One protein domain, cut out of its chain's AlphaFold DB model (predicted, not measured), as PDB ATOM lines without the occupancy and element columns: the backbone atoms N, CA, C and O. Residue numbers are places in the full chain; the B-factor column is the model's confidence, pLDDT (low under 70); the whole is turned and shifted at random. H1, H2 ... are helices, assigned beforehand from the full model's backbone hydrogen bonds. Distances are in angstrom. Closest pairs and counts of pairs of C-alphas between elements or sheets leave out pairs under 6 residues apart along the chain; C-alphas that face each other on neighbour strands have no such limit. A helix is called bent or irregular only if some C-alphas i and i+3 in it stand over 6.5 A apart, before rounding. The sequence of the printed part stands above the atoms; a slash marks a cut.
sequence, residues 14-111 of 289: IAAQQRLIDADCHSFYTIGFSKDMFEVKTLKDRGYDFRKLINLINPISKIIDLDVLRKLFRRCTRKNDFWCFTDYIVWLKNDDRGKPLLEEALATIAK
ATOM      1  N   ILE A  14     -41.352  67.451 -54.135       80.94
ATOM      2  CA  ILE A  14     -40.109  66.658 -54.064       80.94
ATOM      3  C   ILE A  14     -39.650  66.498 -52.610       80.94
ATOM      4  O   ILE A  14     -39.272  65.395 -52.211       80.94
ATOM      5  N   ALA A  15     -39.720  67.556 -51.802       82.81
ATOM      6  CA  ALA A  15     -39.363  67.501 -50.388       82.81
ATOM      7  C   ALA A  15     -40.292  66.559 -49.601       82.81
ATOM      8  O   ALA A  15     -39.822  65.772 -48.777       82.81
ATOM      9  N   ALA A  16     -41.598  66.585 -49.885       83.06
ATOM     10  CA  ALA A  16     -42.559  65.656 -49.294       83.06
ATOM     11  C   ALA A  16     -42.274  64.194 -49.689       83.06
ATOM     12  O   ALA A  16     -42.280  63.312 -48.829       83.06
ATOM     13  N   GLN A  17     -41.954  63.936 -50.963       84.62
ATOM     14  CA  GLN A  17     -41.557  62.606 -51.442       84.62
ATOM     15  C   GLN A  17     -40.261  62.120 -50.781       84.62
ATOM     16  O   GLN A  17     -40.191  60.969 -50.354       84.62
ATOM     17  N   GLN A  18     -39.262  62.995 -50.632       88.94
ATOM     18  CA  GLN A  18     -37.997  62.640 -49.990       88.94
ATOM     19  C   GLN A  18     -38.190  62.281 -48.515       88.94
ATOM     20  O   GLN A  18     -37.569  61.336 -48.045       88.94
ATOM     21  N   ARG A  19     -39.077  62.978 -47.788       86.69
ATOM     22  CA  ARG A  19     -39.391  62.641 -46.387       86.69
ATOM     23  C   ARG A  19     -39.979  61.238 -46.244       86.69
ATOM     24  O   ARG A  19     -39.633  60.542 -45.296       86.69
ATOM     25  N   LEU A  20     -40.841  60.823 -47.173       84.81
ATOM     26  CA  LEU A  20     -41.421  59.476 -47.170       84.81
ATOM     27  C   LEU A  20     -40.362  58.408 -47.457       84.81
ATOM     28  O   LEU A  20     -40.292  57.412 -46.744       84.81
ATOM     29  N   ILE A  21     -39.502  58.642 -48.453       85.81
ATOM     30  CA  ILE A  21     -38.389  57.733 -48.748       85.81
ATOM     31  C   ILE A  21     -37.430  57.658 -47.561       85.81
ATOM     32  O   ILE A  21     -37.038  56.569 -47.165       85.81
ATOM     33  N   ASP A  22     -37.076  58.792 -46.961       87.62
ATOM     34  CA  ASP A  22     -36.164  58.825 -45.821       87.62
ATOM     35  C   ASP A  22     -36.736  58.098 -44.601       87.62
ATOM     36  O   ASP A  22     -35.965  57.481 -43.870       87.62
ATOM     37  N   ALA A  23     -38.056  58.130 -44.398       85.50
ATOM     38  CA  ALA A  23     -38.717  57.371 -43.341       85.50
ATOM     39  C   ALA A  23     -38.654  55.857 -43.603       85.50
ATOM     40  O   ALA A  23     -38.204  55.108 -42.736       85.50
ATOM     41  N   ASP A  24     -39.028  55.411 -44.806       84.62
ATOM     42  CA  ASP A  24     -39.091  53.982 -45.145       84.62
ATOM     43  C   ASP A  24     -37.711  53.357 -45.406       84.62
ATOM     44  O   ASP A  24     -37.530  52.147 -45.240       84.62
ATOM     45  N   CYS A  25     -36.721  54.172 -45.784       86.44
ATOM     46  CA  CYS A  25     -35.350  53.740 -46.039       86.44
ATOM     47  C   CYS A  25     -34.382  54.009 -44.883       86.44
ATOM     48  O   CYS A  25     -33.214  53.625 -44.991       86.44
ATOM     49  N   HIS A  26     -34.829  54.622 -43.778       86.31
ATOM     50  CA  HIS A  26     -33.952  54.992 -42.660       86.31
ATOM     51  C   HIS A  26     -33.085  53.817 -42.193       86.31
ATOM     52  O   HIS A  26     -31.862  53.934 -42.097       86.31
ATOM     53  N   SER A  27     -33.711  52.656 -41.992       84.88
ATOM     54  CA  SER A  27     -33.035  51.440 -41.538       84.88
ATOM     55  C   SER A  27     -31.966  50.953 -42.523       84.88
ATOM     56  O   SER A  27     -30.951  50.406 -42.094       84.88
ATOM     57  N   PHE A  28     -32.131  51.191 -43.834       86.38
ATOM     58  CA  PHE A  28     -31.118  50.855 -44.840       86.38
ATOM     59  C   PHE A  28     -29.879  51.747 -44.723       86.38
ATOM     60  O   PHE A  28     -28.757  51.239 -44.808       86.38
ATOM     61  N   TYR A  29     -30.055  53.042 -44.443       87.75
ATOM     62  CA  TYR A  29     -28.934  53.952 -44.182       87.75
ATOM     63  C   TYR A  29     -28.116  53.469 -42.980       87.75
ATOM     64  O   TYR A  29     -26.889  53.376 -43.041       87.75
ATOM     65  N   THR A  30     -28.797  53.056 -41.909       84.31
ATOM     66  CA  THR A  30     -28.165  52.579 -40.670       84.31
ATOM     67  C   THR A  30     -27.369  51.281 -40.852       84.31
ATOM     68  O   THR A  30     -26.416  51.030 -40.109       84.31
ATOM     69  N   ILE A  31     -27.713  50.448 -41.839       85.56
ATOM     70  CA  ILE A  31     -26.964  49.217 -42.161       85.56
ATOM     71  C   ILE A  31     -25.943  49.393 -43.301       85.56
ATOM     72  O   ILE A  31     -25.297  48.417 -43.715       85.56
ATOM     73  N   GLY A  32     -25.755  50.632 -43.771       84.69
ATOM     74  CA  GLY A  32     -24.654  51.045 -44.641       84.69
ATOM     75  C   GLY A  32     -24.989  51.205 -46.125       84.69
ATOM     76  O   GLY A  32     -24.068  51.123 -46.932       84.69
ATOM     77  N   PHE A  33     -26.260  51.384 -46.500       88.31
ATOM     78  CA  PHE A  33     -26.617  51.830 -47.854       88.31
ATOM     79  C   PHE A  33     -26.481  53.353 -47.977       88.31
ATOM     80  O   PHE A  33     -26.827  54.081 -47.045       88.31
ATOM     81  N   SER A  34     -25.992  53.841 -49.120       88.38
ATOM     82  CA  SER A  34     -25.820  55.282 -49.336       88.38
ATOM     83  C   SER A  34     -27.166  55.998 -49.480       88.38
ATOM     84  O   SER A  34     -28.048  55.534 -50.205       88.38
ATOM     85  N   LYS A  35     -27.305  57.156 -48.823       87.12
ATOM     86  CA  LYS A  35     -28.507  57.995 -48.898       87.12
ATOM     87  C   LYS A  35     -28.752  58.516 -50.317       87.12
ATOM     88  O   LYS A  35     -29.885  58.482 -50.794       87.12
ATOM     89  N   ASP A  36     -27.679  58.866 -51.021       87.44
ATOM     90  CA  ASP A  36     -27.696  59.431 -52.376       87.44
ATOM     91  C   ASP A  36     -28.382  58.503 -53.397       87.44
ATOM     92  O   ASP A  36     -28.927  58.942 -54.411       87.44
ATOM     93  N   MET A  37     -28.394  57.191 -53.126       86.12
ATOM     94  CA  MET A  37     -29.057  56.196 -53.974       86.12
ATOM     95  C   MET A  37     -30.579  56.314 -53.982       86.12
ATOM     96  O   MET A  37     -31.206  55.846 -54.934       86.12
ATOM     97  N   PHE A  38     -31.153  56.891 -52.928       86.38
ATOM     98  CA  PHE A  38     -32.590  56.977 -52.685       86.38
ATOM     99  C   PHE A  38     -33.123  58.405 -52.827       86.38
ATOM    100  O   PHE A  38     -34.285  58.673 -52.526       86.38
ATOM    101  N   GLU A  39     -32.297  59.337 -53.297       88.88
ATOM    102  CA  GLU A  39     -32.750  60.694 -53.569       88.88
ATOM    103  C   GLU A  39     -33.762  60.724 -54.718       88.88
ATOM    104  O   GLU A  39     -33.547  60.128 -55.774       88.88
ATOM    105  N   VAL A  40     -34.852  61.477 -54.551       85.56
ATOM    106  CA  VAL A  40     -35.928  61.598 -55.554       85.56
ATOM    107  C   VAL A  40     -35.391  62.024 -56.925       85.56
ATOM    108  O   VAL A  40     -35.882  61.549 -57.948       85.56
ATOM    109  N   LYS A  41     -34.384  62.907 -56.962       84.75
ATOM    110  CA  LYS A  41     -33.733  63.346 -58.209       84.75
ATOM    111  C   LYS A  41     -32.996  62.180 -58.877       84.75
ATOM    112  O   LYS A  41     -33.305  61.843 -60.014       84.75
ATOM    113  N   THR A  42     -32.150  61.484 -58.122       85.00
ATOM    114  CA  THR A  42     -31.401  60.304 -58.575       85.00
ATOM    115  C   THR A  42     -32.308  59.159 -59.041       85.00
ATOM    116  O   THR A  42     -31.990  58.467 -60.007       85.00
ATOM    117  N   LEU A  43     -33.458  58.951 -58.389       84.56
ATOM    118  CA  LEU A  43     -34.457  57.961 -58.811       84.56
ATOM    119  C   LEU A  43     -35.084  58.329 -60.160       84.56
ATOM    120  O   LEU A  43     -35.183  57.471 -61.039       84.56
ATOM    121  N   LYS A  44     -35.450  59.605 -60.349       83.12
ATOM    122  CA  LYS A  44     -36.001  60.111 -61.615       83.12
ATOM    123  C   LYS A  44     -35.001  59.977 -62.761       83.12
ATOM    124  O   LYS A  44     -35.386  59.488 -63.821       83.12
ATOM    125  N   ASP A  45     -33.734  60.314 -62.528       84.12
ATOM    126  CA  ASP A  45     -32.662  60.193 -63.528       84.12
ATOM    127  C   ASP A  45     -32.428  58.734 -63.961       84.12
ATOM    128  O   ASP A  45     -32.017  58.462 -65.087       84.12
ATOM    129  N   ARG A  46     -32.754  57.775 -63.087       80.75
ATOM    130  CA  ARG A  46     -32.694  56.327 -63.350       80.75
ATOM    131  C   ARG A  46     -34.000  55.745 -63.907       80.75
ATOM    132  O   ARG A  46     -34.109  54.528 -64.050       80.75
ATOM    133  N   GLY A  47     -34.998  56.580 -64.209       81.88
ATOM    134  CA  GLY A  47     -36.299  56.148 -64.730       81.88
ATOM    135  C   GLY A  47     -37.182  55.430 -63.701       81.88
ATOM    136  O   GLY A  47     -38.093  54.685 -64.074       81.88
ATOM    137  N   TYR A  48     -36.918  55.630 -62.408       80.12
ATOM    138  CA  TYR A  48     -37.605  54.955 -61.315       80.12
ATOM    139  C   TYR A  48     -38.562  55.905 -60.581       80.12
ATOM    140  O   TYR A  48     -38.198  57.015 -60.199       80.12
ATOM    141  N   ASP A  49     -39.807  55.469 -60.373       82.44
ATOM    142  CA  ASP A  49     -40.814  56.242 -59.633       82.44
ATOM    143  C   ASP A  49     -40.726  55.927 -58.132       82.44
ATOM    144  O   ASP A  49     -40.578  54.765 -57.742       82.44
ATOM    145  N   PHE A  50     -40.875  56.943 -57.279       81.12
ATOM    146  CA  PHE A  50     -40.828  56.778 -55.827       81.12
ATOM    147  C   PHE A  50     -41.870  55.756 -55.350       81.12
ATOM    148  O   PHE A  50     -41.570  54.923 -54.502       81.12
ATOM    149  N   ARG A  51     -43.069  55.729 -55.954       83.75
ATOM    150  CA  ARG A  51     -44.120  54.757 -55.596       83.75
ATOM    151  C   ARG A  51     -43.690  53.319 -55.863       83.75
ATOM    152  O   ARG A  51     -44.020  52.425 -55.087       83.75
ATOM    153  N   LYS A  52     -42.941  53.089 -56.946       84.88
ATOM    154  CA  LYS A  52     -42.395  51.764 -57.267       84.88
ATOM    155  C   LYS A  52     -41.373  51.334 -56.221       84.88
ATOM    156  O   LYS A  52     -41.394  50.176 -55.820       84.88
ATOM    157  N   LEU A  53     -40.550  52.267 -55.733       86.00
ATOM    158  CA  LEU A  53     -39.551  51.991 -54.699       86.00
ATOM    159  C   LEU A  53     -40.220  51.616 -53.387       86.00
ATOM    160  O   LEU A  53     -39.930  50.552 -52.851       86.00
ATOM    161  N   ILE A  54     -41.156  52.441 -52.923       84.94
ATOM    162  CA  ILE A  54     -41.890  52.193 -51.681       84.94
ATOM    163  C   ILE A  54     -42.601  50.836 -51.751       84.94
ATOM    164  O   ILE A  54     -42.441  50.010 -50.860       84.94
ATOM    165  N   ASN A  55     -43.290  50.524 -52.853       86.12
ATOM    166  CA  ASN A  55     -43.937  49.220 -53.035       86.12
ATOM    167  C   ASN A  55     -42.947  48.044 -53.085       86.12
ATOM    168  O   ASN A  55     -43.261  46.934 -52.637       86.12
ATOM    169  N   LEU A  56     -41.755  48.264 -53.642       86.69
ATOM    170  CA  LEU A  56     -40.709  47.253 -53.699       86.69
ATOM    171  C   LEU A  56     -40.206  46.926 -52.289       86.69
ATOM    172  O   LEU A  56     -40.190  45.745 -51.928       86.69
ATOM    173  N   ILE A  57     -39.877  47.958 -51.505       87.44
ATOM    174  CA  ILE A  57     -39.265  47.836 -50.177       87.44
ATOM    175  C   ILE A  57     -40.270  47.594 -49.048       87.44
ATOM    176  O   ILE A  57     -39.851  47.106 -48.010       87.44
ATOM    177  N   ASN A  58     -41.567  47.867 -49.232       84.69
ATOM    178  CA  ASN A  58     -42.605  47.779 -48.188       84.69
ATOM    179  C   ASN A  58     -42.575  46.485 -47.341       84.69
ATOM    180  O   ASN A  58     -42.716  46.558 -46.123       84.69
ATOM    181  N   PRO A  59     -42.361  45.280 -47.908       80.19
ATOM    182  CA  PRO A  59     -42.245  44.080 -47.081       80.19
ATOM    183  C   PRO A  59     -41.045  44.147 -46.128       80.19
ATOM    184  O   PRO A  59     -41.132  43.692 -45.000       80.19
ATOM    185  N   ILE A  60     -39.943  44.744 -46.572       84.19
ATOM    186  CA  ILE A  60     -38.661  44.794 -45.869       84.19
ATOM    187  C   ILE A  60     -38.574  46.017 -44.945       84.19
ATOM    188  O   ILE A  60     -37.971  45.922 -43.882       84.19
ATOM    189  N   SER A  61     -39.205  47.144 -45.287       81.62
ATOM    190  CA  SER A  61     -39.212  48.350 -44.442       81.62
ATOM    191  C   SER A  61     -39.902  48.125 -43.093       81.62
ATOM    192  O   SER A  61     -39.616  48.820 -42.124       81.62
ATOM    193  N   LYS A  62     -40.751  47.094 -42.987       79.62
ATOM    194  CA  LYS A  62     -41.368  46.644 -41.727       79.62
ATOM    195  C   LYS A  62     -40.383  45.981 -40.756       79.62
ATOM    196  O   LYS A  62     -40.727  45.764 -39.596       79.62
ATOM    197  N   ILE A  63     -39.174  45.650 -41.208       81.50
ATOM    198  CA  ILE A  63     -38.109  45.077 -40.384       81.50
ATOM    199  C   ILE A  63     -37.408  46.205 -39.624       81.50
ATOM    200  O   ILE A  63     -36.517  46.873 -40.146       81.50
ATOM    201  N   ILE A  64     -37.829  46.412 -38.374       73.38
ATOM    202  CA  ILE A  64     -37.266  47.434 -37.476       73.38
ATOM    203  C   ILE A  64     -35.966  46.939 -36.816       73.38
ATOM    204  O   ILE A  64     -35.082  47.736 -36.504       73.38
ATOM    205  N   ASP A  65     -35.819  45.625 -36.622       81.19
ATOM    206  CA  ASP A  65     -34.614  45.033 -36.036       81.19
ATOM    207  C   ASP A  65     -33.423  45.131 -37.009       81.19
ATOM    208  O   ASP A  65     -33.361  44.462 -38.048       81.19
ATOM    209  N   LEU A  66     -32.455  45.978 -36.650       82.69
ATOM    210  CA  LEU A  66     -31.267  46.254 -37.454       82.69
ATOM    211  C   LEU A  66     -30.359  45.032 -37.622       82.69
ATOM    212  O   LEU A  66     -29.677  44.928 -38.642       82.69
ATOM    213  N   ASP A  67     -30.327  44.102 -36.668       83.56
ATOM    214  CA  ASP A  67     -29.479  42.913 -36.754       83.56
ATOM    215  C   ASP A  67     -30.091  41.859 -37.674       83.56
ATOM    216  O   ASP A  67     -29.369  41.223 -38.453       83.56
ATOM    217  N   VAL A  68     -31.420  41.730 -37.664       83.81
ATOM    218  CA  VAL A  68     -32.155  40.943 -38.665       83.81
ATOM    219  C   VAL A  68     -31.928  41.531 -40.060       83.81
ATOM    220  O   VAL A  68     -31.549  40.802 -40.980       83.81
ATOM    221  N   LEU A  69     -32.047  42.855 -40.210       85.50
ATOM    222  CA  LEU A  69     -31.817  43.539 -41.484       85.50
ATOM    223  C   LEU A  69     -30.366  43.369 -41.978       85.50
ATOM    224  O   LEU A  69     -30.134  43.050 -43.145       85.50
ATOM    225  N   ARG A  70     -29.362  43.499 -41.097       86.69
ATOM    226  CA  ARG A  70     -27.943  43.269 -41.439       86.69
ATOM    227  C   ARG A  70     -27.685  41.845 -41.915       86.69
ATOM    228  O   ARG A  70     -26.939  41.663 -42.877       86.69
ATOM    229  N   LYS A  71     -28.279  40.844 -41.259       86.38
ATOM    230  CA  LYS A  71     -28.167  39.436 -41.675       86.38
ATOM    231  C   LYS A  71     -28.805  39.224 -43.043       86.38
ATOM    232  O   LYS A  71     -28.168  38.624 -43.910       86.38
ATOM    233  N   LEU A  72     -30.000  39.779 -43.254       86.12
ATOM    234  CA  LEU A  72     -30.738  39.669 -44.510       86.12
ATOM    235  C   LEU A  72     -29.979  40.308 -45.680       86.12
ATOM    236  O   LEU A  72     -29.928  39.727 -46.757       86.12
ATOM    237  N   PHE A  73     -29.324  41.451 -45.473       86.88
ATOM    238  CA  PHE A  73     -28.570  42.157 -46.518       86.88
ATOM    239  C   PHE A  73     -27.075  41.818 -46.564       86.88
ATOM    240  O   PHE A  73     -26.340  42.400 -47.363       86.88
ATOM    241  N   ARG A  74     -26.597  40.844 -45.777       84.00
ATOM    242  CA  ARG A  74     -25.182  40.425 -45.782       84.00
ATOM    243  C   ARG A  74     -24.717  39.923 -47.154       84.00
ATOM    244  O   ARG A  74     -23.541  40.048 -47.478       84.00
ATOM    245  N   ARG A  75     -25.630  39.350 -47.947       78.81
ATOM    246  CA  ARG A  75     -25.349  38.816 -49.293       78.81
ATOM    247  C   ARG A  75     -25.458  39.866 -50.405       78.81
ATOM    248  O   ARG A  75     -25.084  39.574 -51.535       78.81
ATOM    249  N   CYS A  76     -25.918  41.080 -50.095       82.69
ATOM    250  CA  CYS A  76     -25.939  42.185 -51.047       82.69
ATOM    251  C   CYS A  76     -24.519  42.754 -51.188       82.69
ATOM    252  O   CYS A  76     -24.031  43.482 -50.323       82.69
ATOM    253  N   THR A  77     -23.836  42.391 -52.273       71.00
ATOM    254  CA  THR A  77     -22.398  42.638 -52.473       71.00
ATOM    255  C   THR A  77     -22.049  44.098 -52.768       71.00
ATOM    256  O   THR A  77     -20.926  44.517 -52.490       71.00
ATOM    257  N   ARG A  78     -22.990  44.894 -53.293       80.62
ATOM    258  CA  ARG A  78     -22.773  46.306 -53.651       80.62
ATOM    259  C   ARG A  78     -23.798  47.220 -52.986       80.62
ATOM    260  O   ARG A  78     -24.843  47.519 -53.550       80.62
ATOM    261  N   LYS A  79     -23.475  47.699 -51.782       77.12
ATOM    262  CA  LYS A  79     -24.349  48.585 -50.988       77.12
ATOM    263  C   LYS A  79     -24.490  50.016 -51.525       77.12
ATOM    264  O   LYS A  79     -25.351  50.742 -51.050       77.12
ATOM    265  N   ASN A  80     -23.669  50.396 -52.505       80.62
ATOM    266  CA  ASN A  80     -23.695  51.717 -53.143       80.62
ATOM    267  C   ASN A  80     -24.292  51.688 -54.566       80.62
ATOM    268  O   ASN A  80     -24.236  52.687 -55.278       80.62
ATOM    269  N   ASP A  81     -24.837  50.545 -54.996       85.56
ATOM    270  CA  ASP A  81     -25.389  50.352 -56.337       85.56
ATOM    271  C   ASP A  81     -26.897  50.081 -56.259       85.56
ATOM    272  O   ASP A  81     -27.351  49.114 -55.644       85.56
ATOM    273  N   PHE A  82     -27.682  50.966 -56.875       84.88
ATOM    274  CA  PHE A  82     -29.142  50.928 -56.813       84.88
ATOM    275  C   PHE A  82     -29.733  49.765 -57.601       84.88
ATOM    276  O   PHE A  82     -30.725  49.177 -57.170       84.88
ATOM    277  N   TRP A  83     -29.107  49.380 -58.712       87.00
ATOM    278  CA  TRP A  83     -29.569  48.238 -59.496       87.00
ATOM    279  C   TRP A  83     -29.304  46.939 -58.741       87.00
ATOM    280  O   TRP A  83     -30.222  46.156 -58.538       87.00
ATOM    281  N   CYS A  84     -28.115  46.795 -58.146       85.81
ATOM    282  CA  CYS A  84     -27.826  45.654 -57.273       85.81
ATOM    283  C   CYS A  84     -28.777  45.571 -56.066       85.81
ATOM    284  O   CYS A  84     -29.188  44.478 -55.686       85.81
ATOM    285  N   PHE A  85     -29.138  46.708 -55.461       88.06
ATOM    286  CA  PHE A  85     -30.113  46.746 -54.367       88.06
ATOM    287  C   PHE A  85     -31.506  46.298 -54.821       88.06
ATOM    288  O   PHE A  85     -32.126  45.451 -54.178       88.06
ATOM    289  N   THR A  86     -32.001  46.853 -55.928       87.50
ATOM    290  CA  THR A  86     -33.336  46.525 -56.442       87.50
ATOM    291  C   THR A  86     -33.420  45.073 -56.907       87.50
ATOM    292  O   THR A  86     -34.360  44.384 -56.511       87.50
ATOM    293  N   ASP A  87     -32.411  44.571 -57.620       88.94
ATOM    294  CA  ASP A  87     -32.304  43.166 -58.031       88.94
ATOM    295  C   ASP A  87     -32.275  42.228 -56.824       88.94
ATOM    296  O   ASP A  87     -32.957  41.204 -56.811       88.94
ATOM    297  N   TYR A  88     -31.547  42.600 -55.767       89.38
ATOM    298  CA  TYR A  88     -31.504  41.818 -54.537       89.38
ATOM    299  C   TYR A  88     -32.869  41.747 -53.846       89.38
ATOM    300  O   TYR A  88     -33.266  40.684 -53.369       89.38
ATOM    301  N   ILE A  89     -33.625  42.847 -53.814       87.31
ATOM    302  CA  ILE A  89     -34.978  42.843 -53.240       87.31
ATOM    303  C   ILE A  89     -35.951  42.048 -54.109       87.31
ATOM    304  O   ILE A  89     -36.792  41.323 -53.577       87.31
ATOM    305  N   VAL A  90     -35.845  42.150 -55.433       88.25
ATOM    306  CA  VAL A  90     -36.645  41.331 -56.352       88.25
ATOM    307  C   VAL A  90     -36.335  39.847 -56.142       88.25
ATOM    308  O   VAL A  90     -37.264  39.049 -56.023       88.25
ATOM    309  N   TRP A  91     -35.057  39.490 -56.002       90.69
ATOM    310  CA  TRP A  91     -34.614  38.136 -55.671       90.69
ATOM    311  C   TRP A  91     -35.184  37.661 -54.326       90.69
ATOM    312  O   TRP A  91     -35.785  36.593 -54.262       90.69
ATOM    313  N   LEU A  92     -35.112  38.482 -53.272       87.81
ATOM    314  CA  LEU A  92     -35.697  38.161 -51.962       87.81
ATOM    315  C   LEU A  92     -37.210  37.903 -52.013       87.81
ATOM    316  O   LEU A  92     -37.722  37.165 -51.177       87.81
ATOM    317  N   LYS A  93     -37.935  38.517 -52.954       85.75
ATOM    318  CA  LYS A  93     -39.399  38.389 -53.055       85.75
ATOM    319  C   LYS A  93     -39.844  37.227 -53.939       85.75
ATOM    320  O   LYS A  93     -40.868  36.615 -53.643       85.75
ATOM    321  N   ASN A  94     -39.110  36.955 -55.016       86.25
ATOM    322  CA  ASN A  94     -39.595  36.111 -56.109       86.25
ATOM    323  C   ASN A  94     -38.796  34.817 -56.310       86.25
ATOM    324  O   ASN A  94     -39.291  33.924 -56.988       86.25
ATOM    325  N   ASP A  95     -37.581  34.711 -55.768       89.94
ATOM    326  CA  ASP A  95     -36.732  33.527 -55.933       89.94
ATOM    327  C   ASP A  95     -36.998  32.492 -54.830       89.94
ATOM    328  O   ASP A  95     -37.123  32.844 -53.652       89.94
ATOM    329  N   ASP A  96     -37.009  31.208 -55.191       84.62
ATOM    330  CA  ASP A  96     -37.263  30.091 -54.269       84.62
ATOM    331  C   ASP A  96     -36.242  30.004 -53.122       84.62
ATOM    332  O   ASP A  96     -36.537  29.454 -52.060       84.62
ATOM    333  N   ARG A  97     -35.037  30.560 -53.302       84.00
ATOM    334  CA  ARG A  97     -33.993  30.622 -52.265       84.00
ATOM    335  C   ARG A  97     -34.022  31.923 -51.466       84.00
ATOM    336  O   ARG A  97     -33.502  31.949 -50.350       84.00
ATOM    337  N   GLY A  98     -34.571  32.994 -52.032       83.06
ATOM    338  CA  GLY A  98     -34.668  34.310 -51.396       83.06
ATOM    339  C   GLY A  98     -35.898  34.440 -50.501       83.06
ATOM    340  O   GLY A  98     -35.797  34.919 -49.370       83.06
ATOM    341  N   LYS A  99     -37.040  33.940 -50.975       86.38
ATOM    342  CA  LYS A  99     -38.339  34.055 -50.306       86.38
ATOM    343  C   LYS A  99     -38.372  33.460 -48.887       86.38
ATOM    344  O   LYS A  99     -38.838  34.165 -47.991       86.38
ATOM    345  N   PRO A 100     -37.814  32.262 -48.613       87.12
ATOM    346  CA  PRO A 100     -37.794  31.715 -47.254       87.12
ATOM    347  C   PRO A 100     -37.005  32.582 -46.262       87.12
ATOM    348  O   PRO A 100     -37.396  32.704 -45.106       87.12
ATOM    349  N   LEU A 101     -35.922  33.233 -46.713       85.12
ATOM    350  CA  LEU A 101     -35.113  34.122 -45.865       85.12
ATOM    351  C   LEU A 101     -35.888  35.382 -45.469       85.12
ATOM    352  O   LEU A 101     -35.764  35.865 -44.343       85.12
ATOM    353  N   LEU A 102     -36.679  35.920 -46.400       85.56
ATOM    354  CA  LEU A 102     -37.543  37.062 -46.129       85.56
ATOM    355  C   LEU A 102     -38.680  36.677 -45.170       85.56
ATOM    356  O   LEU A 102     -38.961  37.420 -44.234       85.56
ATOM    357  N   GLU A 103     -39.304  35.515 -45.364       85.44
ATOM    358  CA  GLU A 103     -40.372  35.016 -44.488       85.44
ATOM    359  C   GLU A 103     -39.873  34.735 -43.061       85.44
ATOM    360  O   GLU A 103     -40.534  35.125 -42.100       85.44
ATOM    361  N   GLU A 104     -38.681  34.154 -42.896       84.31
ATOM    362  CA  GLU A 104     -38.047  33.938 -41.586       84.31
ATOM    363  C   GLU A 104     -37.744  35.264 -40.864       84.31
ATOM    364  O   GLU A 104     -38.023  35.427 -39.668       84.31
ATOM    365  N   ALA A 105     -37.216  36.248 -41.599       83.19
ATOM    366  CA  ALA A 105     -36.955  37.581 -41.066       83.19
ATOM    367  C   ALA A 105     -38.252  38.271 -40.607       83.19
ATOM    368  O   ALA A 105     -38.290  38.865 -39.528       83.19
ATOM    369  N   LEU A 106     -39.335  38.135 -41.379       81.81
ATOM    370  CA  LEU A 106     -40.654  38.670 -41.033       81.81
ATOM    371  C   LEU A 106     -41.301  37.944 -39.847       81.81
ATOM    372  O   LEU A 106     -41.873  38.593 -38.970       81.81
ATOM    373  N   ALA A 107     -41.161  36.621 -39.765       78.25
ATOM    374  CA  ALA A 107     -41.669  35.821 -38.652       78.25
ATOM    375  C   ALA A 107     -40.982  36.164 -37.319       78.25
ATOM    376  O   ALA A 107     -41.605  36.093 -36.261       78.25
ATOM    377  N   THR A 108     -39.717  36.591 -37.361       71.44
ATOM    378  CA  THR A 108     -38.978  37.039 -36.169       71.44
ATOM    379  C   THR A 108     -39.588  38.307 -35.556       71.44
ATOM    380  O   THR A 108     -39.614  38.439 -34.335       71.44
ATOM    381  N   ILE A 109     -40.142  39.199 -36.384       67.19
ATOM    382  CA  ILE A 109     -40.798  40.451 -35.958       67.19
ATOM    383  C   ILE A 109     -42.236  40.210 -35.503       67.19
ATOM    384  O   ILE A 109     -42.742  40.927 -34.646       67.19
ATOM    385  N   ALA A 110     -42.898  39.192 -36.057       57.78
ATOM    386  CA  ALA A 110     -44.260  38.822 -35.685       57.78
ATOM    387  C   ALA A 110     -44.365  38.190 -34.283       57.78
ATOM    388  O   ALA A 110     -45.471  37.883 -33.834       57.78
ATOM    389  N   LYS A 111     -43.242  37.992 -33.576       62.66
ATOM    390  CA  LYS A 111     -43.270  37.576 -32.174       62.66
ATOM    391  C   LYS A 111     -43.881  38.709 -31.338       62.66
ATOM    392  O   LYS A 111     -43.346  39.818 -31.360       62.66
TER     393      LYS A 111
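What this domain is: This is residues 14 to 111 of the 289 residues of the protein "MEI1 protein" of Trifolium medium (UniProt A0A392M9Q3). Look first for H1 and H4, two helices side by side that run lengthwise through this domain, with H6 crossing H4 at a steep tilt on a side away from H1. At one end H5 and H7, side by side and running opposite ways, stand across this group; the short H3 sits at the other end, and the short H2 packs on H1. The printed part has 98 residues with seven named helices, H1 to H7 in chain order, and no named strand: an all-helix domain. It is compact, with a radius of gyration of the C-alphas of 13.0 A, and only just elongated, spanning 36 by 24 by 21 A.

How they stand to each other: Begin at H1, residues 14 to 30, the hub, which touches four other helices and has a kink of 58 degrees near residue 24. Tyr 29 leads you to H2, residues 35 to 38: the two helices touch, their closest C-alphas being those of Tyr 29 and Lys 35, 6.2 A apart. H3, residues 40 to 45, only just touches H1, with 3 pairs of C-alphas within 8 A; the closest are those of Gln 18 and Val 40, 6.0 A apart. H4, residues 50 to 61, touches H1 at a shallow tilt of 28 degrees, the same way, closest at the C-alphas of Asp 24 and Ser 61, 5.7 A. H5, residues 66 to 72, only just touches H1, with 3 pairs within 8 A, closest at the C-alphas of Ser 27 and Leu 66, 6.8 A. H6, residues 82 to 94, touches H4 at a steep tilt of 56 degrees, closest at the C-alphas of Leu 56 and Ile 89, 7.2 A; H1 and H6 are apart. H7, residues 99 to 109, touches H5 at a shallow tilt of 16 degrees, opposite ways, closest at the C-alphas of Val 68 and Ala 105, 6.3 A. H6 and H7 touch only at the corner, about perpendicular at 88 degrees, closest at the C-alphas of Leu 92 and Lys 99, 5.2 A. Every O i to N i+4 pair is within hydrogen-bond range in H3, H5 and H6, against 11 of 13 in H1, 6 of 8 in H4 and 6 of 7 in H7; H2 is too short for such a pair.

Where its parts are: Find C-alpha 14 at (-40.109, 66.658, -54.064); from there H1 runs 22.8 A to C-alpha 30. H1 is irregular, with C-alphas 24 and 27 7.5 A apart, and so is H4, 14.3 A long, with C-alphas 56 and 59 7.5 A apart. H6 runs 18.1 A from C-alpha 82 at (-29.142, 50.928, -56.813), and H7 runs 15.9 A to C-alpha 109 at (-40.798, 40.451, -35.958).

The domain as a whole: The C-alphas of Asp 45 and Lys 111, the two farthest apart, are 40.1 A from each other. The printed part has no cut and no long link; H5 to H6 is short, with 9 residues, and the others are tight. The mean pLDDT of the printed part is 83.8, and residues 109 to 111 are under 70.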